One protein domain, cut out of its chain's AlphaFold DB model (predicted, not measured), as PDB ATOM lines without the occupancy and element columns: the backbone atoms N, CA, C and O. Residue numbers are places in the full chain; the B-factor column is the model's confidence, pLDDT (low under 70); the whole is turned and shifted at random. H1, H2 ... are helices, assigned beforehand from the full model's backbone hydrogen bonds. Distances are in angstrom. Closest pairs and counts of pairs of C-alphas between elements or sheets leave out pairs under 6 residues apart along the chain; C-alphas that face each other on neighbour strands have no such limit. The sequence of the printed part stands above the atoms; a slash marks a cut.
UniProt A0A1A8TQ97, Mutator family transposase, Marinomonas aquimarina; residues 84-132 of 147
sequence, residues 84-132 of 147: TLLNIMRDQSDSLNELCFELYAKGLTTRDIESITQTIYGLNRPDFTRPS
ATOM      1  N   THR A  84      -5.160 -31.274 -11.441       87.00
ATOM      2  CA  THR A  84      -3.951 -30.447 -11.564       87.00
ATOM      3  C   THR A  84      -3.026 -30.690 -10.380       87.00
ATOM      4  O   THR A  84      -1.818 -30.836 -10.567       87.00
ATOM      5  N   LEU A  85      -3.591 -30.841  -9.177       85.56
ATOM      6  CA  LEU A  85      -2.836 -31.153  -7.964       85.56
ATOM      7  C   LEU A  85      -1.943 -32.396  -8.122       85.56
ATOM      8  O   LEU A  85      -0.792 -32.392  -7.694       85.56
ATOM      9  N   LEU A  86      -2.441 -33.448  -8.784       82.38
ATOM     10  CA  LEU A  86      -1.651 -34.660  -9.028       82.38
ATOM     11  C   LEU A  86      -0.495 -34.438 -10.000       82.38
ATOM     12  O   LEU A  86       0.526 -35.106  -9.863       82.38
ATOM     13  N   ASN A  87      -0.647 -33.548 -10.982       82.00
ATOM     14  CA  ASN A  87       0.453 -33.218 -11.884       82.00
ATOM     15  C   ASN A  87       1.558 -32.484 -11.124       82.00
ATOM     16  O   ASN A  87       2.700 -32.899 -11.209       82.00
ATOM     17  N   ILE A  88       1.214 -31.514 -10.273       82.88
ATOM     18  CA  ILE A  88       2.207 -30.792  -9.457       82.88
ATOM     19  C   ILE A  88       3.003 -31.760  -8.564       82.88
ATOM     20  O   ILE A  88       4.222 -31.658  -8.458       82.88
ATOM     21  N   MET A  89       2.333 -32.739  -7.944       78.50
ATOM     22  CA  MET A  89       3.013 -33.761  -7.133       78.50
ATOM     23  C   MET A  89       3.922 -34.684  -7.965       78.50
ATOM     24  O   MET A  89       4.943 -35.168  -7.464       78.50
ATOM     25  N   ARG A  90       3.561 -34.950  -9.227       77.19
ATOM     26  CA  ARG A  90       4.404 -35.708 -10.163       77.19
ATOM     27  C   ARG A  90       5.617 -34.896 -10.595       77.19
ATOM     28  O   ARG A  90       6.716 -35.410 -10.465       77.19
ATOM     29  N   ASP A  91       5.437 -33.631 -10.959       77.06
ATOM     30  CA  ASP A  91       6.521 -32.736 -11.377       77.06
ATOM     31  C   ASP A  91       7.590 -32.588 -10.283       77.06
ATOM     32  O   ASP A  91       8.791 -32.565 -10.560       77.06
ATOM     33  N   GLN A  92       7.166 -32.559  -9.014       74.38
ATOM     34  CA  GLN A  92       8.087 -32.614  -7.878       74.38
ATOM     35  C   GLN A  92       8.875 -33.927  -7.844       74.38
ATOM     36  O   GLN A  92      10.080 -33.905  -7.620       74.38
ATOM     37  N   SER A  93       8.218 -35.065  -8.077       75.38
ATOM     38  CA  SER A  93       8.884 -36.375  -8.104       75.38
ATOM     39  C   SER A  93       9.854 -36.500  -9.284       75.38
ATOM     40  O   SER A  93      10.938 -37.054  -9.124       75.38
ATOM     41  N   ASP A  94       9.503 -35.940 -10.439       77.12
ATOM     42  CA  ASP A  94      10.342 -35.949 -11.637       77.12
ATOM     43  C   ASP A  94      11.576 -35.057 -11.466       77.12
ATOM     44  O   ASP A  94      12.686 -35.497 -11.760       77.12
ATOM     45  N   SER A  95      11.420 -33.871 -10.866       78.06
ATOM     46  CA  SER A  95      12.548 -33.003 -10.482       78.06
ATOM     47  C   SER A  95      13.540 -33.716  -9.552       78.06
ATOM     48  O   SER A  95      14.754 -33.557  -9.681       78.06
ATOM     49  N   LEU A  96      13.043 -34.533  -8.614       79.31
ATOM     50  CA  LEU A  96      13.912 -35.345  -7.756       79.31
ATOM     51  C   LEU A  96      14.653 -36.413  -8.558       79.31
ATOM     52  O   LEU A  96      15.850 -36.599  -8.355       79.31
ATOM     53  N   ASN A  97      13.970 -37.099  -9.474       80.06
ATOM     54  CA  ASN A  97      14.606 -38.097 -10.335       80.06
ATOM     55  C   ASN A  97      15.709 -37.474 -11.202       80.06
ATOM     56  O   ASN A  97      16.773 -38.073 -11.355       80.06
ATOM     57  N   GLU A  98      15.485 -36.266 -11.718       83.12
ATOM     58  CA  GLU A  98      16.469 -35.519 -12.501       83.12
ATOM     59  C   GLU A  98      17.706 -35.158 -11.668       83.12
ATOM     60  O   GLU A  98      18.823 -35.479 -12.071       83.12
ATOM     61  N   LEU A  99      17.524 -34.632 -10.450       85.06
ATOM     62  CA  LEU A  99      18.632 -34.394  -9.514       85.06
ATOM     63  C   LEU A  99      19.441 -35.668  -9.249       85.06
ATOM     64  O   LEU A  99      20.669 -35.644  -9.191       85.06
ATOM     65  N   CYS A 100      18.772 -36.807  -9.108       81.44
ATOM     66  CA  CYS A 100      19.444 -38.074  -8.837       81.44
ATOM     67  C   CYS A 100      20.217 -38.583 -10.055       81.44
ATOM     68  O   CYS A 100      21.314 -39.125  -9.906       81.44
ATOM     69  N   PHE A 101      19.686 -38.354 -11.256       83.44
ATOM     70  CA  PHE A 101      20.401 -38.605 -12.499       83.44
ATOM     71  C   PHE A 101      21.643 -37.714 -12.628       83.44
ATOM     72  O   PHE A 101      22.710 -38.213 -12.981       83.44
ATOM     73  N   GLU A 102      21.549 -36.430 -12.281       86.75
ATOM     74  CA  GLU A 102      22.702 -35.526 -12.267       86.75
ATOM     75  C   GLU A 102      23.772 -35.978 -11.268       86.75
ATOM     76  O   GLU A 102      24.953 -36.035 -11.615       86.75
ATOM     77  N   LEU A 103      23.379 -36.357 -10.048       85.31
ATOM     78  CA  LEU A 103      24.296 -36.876  -9.027       85.31
ATOM     79  C   LEU A 103      25.007 -38.149  -9.507       85.31
ATOM     80  O   LEU A 103      26.224 -38.281  -9.345       85.31
ATOM     81  N   TYR A 104      24.273 -39.046 -10.163       83.44
ATOM     82  CA  TYR A 104      24.844 -40.238 -10.780       83.44
ATOM     83  C   TYR A 104      25.814 -39.887 -11.917       83.44
ATOM     84  O   TYR A 104      26.930 -40.403 -11.966       83.44
ATOM     85  N   ALA A 105      25.444 -38.948 -12.793       85.19
ATOM     86  CA  ALA A 105      26.296 -38.471 -13.884       85.19
ATOM     87  C   ALA A 105      27.583 -37.788 -13.382       85.19
ATOM     88  O   ALA A 105      28.610 -37.825 -14.061       85.19
ATOM     89  N   LYS A 106      27.558 -37.193 -12.183       90.75
ATOM     90  CA  LYS A 106      28.738 -36.632 -11.502       90.75
ATOM     91  C   LYS A 106      29.644 -37.691 -10.862       90.75
ATOM     92  O   LYS A 106      30.700 -37.330 -10.350       90.75
ATOM     93  N   GLY A 107      29.279 -38.971 -10.931       87.38
ATOM     94  CA  GLY A 107      30.100 -40.090 -10.469       87.38
ATOM     95  C   GLY A 107      29.850 -40.509  -9.021       87.38
ATOM     96  O   GLY A 107      30.672 -41.236  -8.463       87.38
ATOM     97  N   LEU A 108      28.746 -40.072  -8.405       89.12
ATOM     98  CA  LEU A 108      28.347 -40.562  -7.085       89.12
ATOM     99  C   LEU A 108      27.808 -41.989  -7.187       89.12
ATOM    100  O   LEU A 108      27.084 -42.336  -8.123       89.12
ATOM    101  N   THR A 109      28.154 -42.824  -6.207       85.69
ATOM    102  CA  THR A 109      27.631 -44.190  -6.163       85.69
ATOM    103  C   THR A 109      26.169 -44.180  -5.731       85.69
ATOM    104  O   THR A 109      25.706 -43.269  -5.048       85.69
ATOM    105  N   THR A 110      25.425 -45.227  -6.079       78.88
ATOM    106  CA  THR A 110      24.015 -45.358  -5.681       78.88
ATOM    107  C   THR A 110      23.818 -45.299  -4.163       78.88
ATOM    108  O   THR A 110      22.814 -44.755  -3.714       78.88
ATOM    109  N   ARG A 111      24.794 -45.776  -3.375       81.12
ATOM    110  CA  ARG A 111      24.782 -45.702  -1.902       81.12
ATOM    111  C   ARG A 111      24.960 -44.275  -1.390       81.12
ATOM    112  O   ARG A 111      24.293 -43.880  -0.438       81.12
ATOM    113  N   ASP A 112      25.826 -43.493  -2.032       83.19
ATOM    114  CA  ASP A 112      26.031 -42.089  -1.664       83.19
ATOM    115  C   ASP A 112      24.764 -41.280  -1.960       83.19
ATOM    116  O   ASP A 112      24.291 -40.531  -1.110       83.19
ATOM    117  N   ILE A 113      24.160 -41.494  -3.132       83.62
ATOM    118  CA  ILE A 113      22.910 -40.831  -3.524       83.62
ATOM    119  C   ILE A 113      21.769 -41.222  -2.570       83.62
ATOM    120  O   ILE A 113      21.010 -40.353  -2.139       83.62
ATOM    121  N   GLU A 114      21.659 -42.496  -2.188       79.19
ATOM    122  CA  GLU A 114      20.686 -42.958  -1.190       79.19
ATOM    123  C   GLU A 114      20.885 -42.248   0.156       79.19
ATOM    124  O   GLU A 114      19.931 -41.711   0.713       79.19
ATOM    125  N   SER A 115      22.125 -42.134   0.640       82.56
ATOM    126  CA  SER A 115      22.411 -41.440   1.902       82.56
ATOM    127  C   SER A 115      22.052 -39.947   1.864       82.56
ATOM    128  O   SER A 115      21.470 -39.415   2.813       82.56
ATOM    129  N   ILE A 116      22.343 -39.266   0.749       83.81
ATOM    130  CA  ILE A 116      22.057 -37.838   0.561       83.81
ATOM    131  C   ILE A 116      20.546 -37.613   0.492       83.81
ATOM    132  O   ILE A 116      20.009 -36.743   1.177       83.81
ATOM    133  N   THR A 117      19.842 -38.418  -0.302       77.94
ATOM    134  CA  THR A 117      18.388 -38.296  -0.456       77.94
ATOM    135  C   THR A 117      17.642 -38.664   0.820       77.94
ATOM    136  O   THR A 117      16.693 -37.966   1.179       77.94
ATOM    137  N   GLN A 118      18.103 -39.669   1.567       76.00
ATOM    138  CA  GLN A 118      17.557 -40.000   2.882       76.00
ATOM    139  C   GLN A 118      17.790 -38.872   3.895       76.00
ATOM    140  O   GLN A 118      16.898 -38.569   4.681       76.00
ATOM    141  N   THR A 119      18.942 -38.200   3.850       79.50
ATOM    142  CA  THR A 119      19.234 -37.064   4.739       79.50
ATOM    143  C   THR A 119      18.341 -35.859   4.439       79.50
ATOM    144  O   THR A 119      17.841 -35.218   5.358       79.50
ATOM    145  N   ILE A 120      18.128 -35.544   3.157       78.06
ATOM    146  CA  ILE A 120      17.364 -34.358   2.739       78.06
ATOM    147  C   ILE A 120      15.855 -34.594   2.856       78.06
ATOM    148  O   ILE A 120      15.128 -33.710   3.305       78.06
ATOM    149  N   TYR A 121      15.375 -35.773   2.454       70.50
ATOM    150  CA  TYR A 121      13.943 -36.052   2.341       70.50
ATOM    151  C   TYR A 121      13.399 -36.995   3.419       70.50
ATOM    152  O   TYR A 121      12.185 -37.152   3.507       70.50
ATOM    153  N   GLY A 122      14.246 -37.634   4.237       63.28
ATOM    154  CA  GLY A 122      13.822 -38.531   5.325       63.28
ATOM    155  C   GLY A 122      13.050 -39.778   4.870       63.28
ATOM    156  O   GLY A 122      12.500 -40.505   5.695       63.28
ATOM    157  N   LEU A 123      12.963 -40.019   3.560       55.88
ATOM    158  CA  LEU A 123      12.092 -41.026   2.967       55.88
ATOM    159  C   LEU A 123      12.847 -42.345   2.793       55.88
ATOM    160  O   LEU A 123      13.718 -42.460   1.935       55.88
ATOM    161  N   ASN A 124      12.420 -43.382   3.518       51.56
ATOM    162  CA  ASN A 124      12.653 -44.773   3.123       51.56
ATOM    163  C   ASN A 124      11.767 -45.089   1.906       51.56
ATOM    164  O   ASN A 124      10.750 -45.771   2.024       51.56
ATOM    165  N   ARG A 125      12.099 -44.539   0.733       50.75
ATOM    166  CA  ARG A 125      11.425 -44.886  -0.523       50.75
ATOM    167  C   ARG A 125      12.116 -46.130  -1.101       50.75
ATOM    168  O   ARG A 125      13.234 -46.001  -1.597       50.75
ATOM    169  N   PRO A 126      11.492 -47.324  -1.083       41.94
ATOM    170  CA  PRO A 126      12.108 -48.519  -1.671       41.94
ATOM    171  C   PRO A 126      12.348 -48.355  -3.181       41.94
ATOM    172  O   PRO A 126      13.277 -48.947  -3.727       41.94
ATOM    173  N   ASP A 127      11.578 -47.477  -3.829       47.41
ATOM    174  CA  ASP A 127      11.640 -47.184  -5.264       47.41
ATOM    175  C   ASP A 127      12.898 -46.402  -5.685       47.41
ATOM    176  O   ASP A 127      13.148 -46.242  -6.875       47.41
ATOM    177  N   PHE A 128      13.700 -45.917  -4.730       45.00
ATOM    178  CA  PHE A 128      14.903 -45.133  -5.012       45.00
ATOM    179  C   PHE A 128      16.143 -46.004  -5.287       45.00
ATOM    180  O   PHE A 128      16.988 -45.663  -6.112       45.00
ATOM    181  N   THR A 129      16.224 -47.186  -4.659       41.75
ATOM    182  CA  THR A 129      17.356 -48.127  -4.818       41.75
ATOM    183  C   THR A 129      17.420 -48.790  -6.195       41.75
ATOM    184  O   THR A 129      18.408 -49.440  -6.544       41.75
ATOM    185  N   ARG A 130      16.383 -48.610  -7.016       37.62
ATOM    186  CA  ARG A 130      16.392 -48.957  -8.431       37.62
ATOM    187  C   ARG A 130      15.750 -47.799  -9.175       37.62
ATOM    188  O   ARG A 130      14.532 -47.684  -9.070       37.62
ATOM    189  N   PRO A 131      16.487 -46.988  -9.956       35.44
ATOM    190  CA  PRO A 131      15.839 -46.169 -10.966       35.44
ATOM    191  C   PRO A 131      15.062 -47.133 -11.865       35.44
ATOM    192  O   PRO A 131      15.633 -47.832 -12.705       35.44
ATOM    193  N   SER A 132      13.762 -47.266 -11.618       33.28
ATOM    194  CA  SER A 132      12.880 -48.053 -12.460       33.28
ATOM    195  C   SER A 132      12.665 -47.225 -13.716       33.28
ATOM    196  O   SER A 132      11.685 -46.508 -13.878       33.28
TER     197      SER A 132
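Overview. This is residues 84 to 132 of the 147 residues of the protein "Mutator family transposase" of Marinomonas aquimarina (UniProt A0A1A8TQ97). Look for an uneven helical hairpin: a long helix H1, then a shorter helix H2 that folds back from its far end, the two opening as a V. The first part of H1, residues 84 to 95, sticks out as a free arm, and a tail without named elements, residues 122 to 132, follows H2. The printed part has 49 residues with two named helices, H1 then H2, and no named strand; its class is all helix. It is only just compact, close to loose, with a radius of gyration of the C-alphas of 11.3 A, and spans 35 by 21 by 19 A.

Arrangement. Start at H1, residues 84 to 105, and cross the tight link of 4 residues to H2, residues 110 to 121. These form a helical hairpin, running opposite ways at a steep tilt of 40 degrees. They touch through residues 100 to 104 of H1 and 110 to 113 of H2 alone; the closest C-alphas, of Cys 100 and Ile 113, are 6.9 A apart. In H1 and H2 every O i to N i+4 pair is within hydrogen-bond range.

Along the chain. Find C-alpha 84 at (-3.951, -30.447, -11.564); H1 runs 31.4 A to C-alpha 105. H2 runs 15.9 A from C-alpha 110 to C-alpha 121 at (13.943, -36.052, 2.341).

Size, cuts and confidence. The C-alphas farthest apart, of Thr 84 and Gly 107, are 35.4 A apart. The printed part has no cut; pLDDT is under 70 at residues 122 to 132.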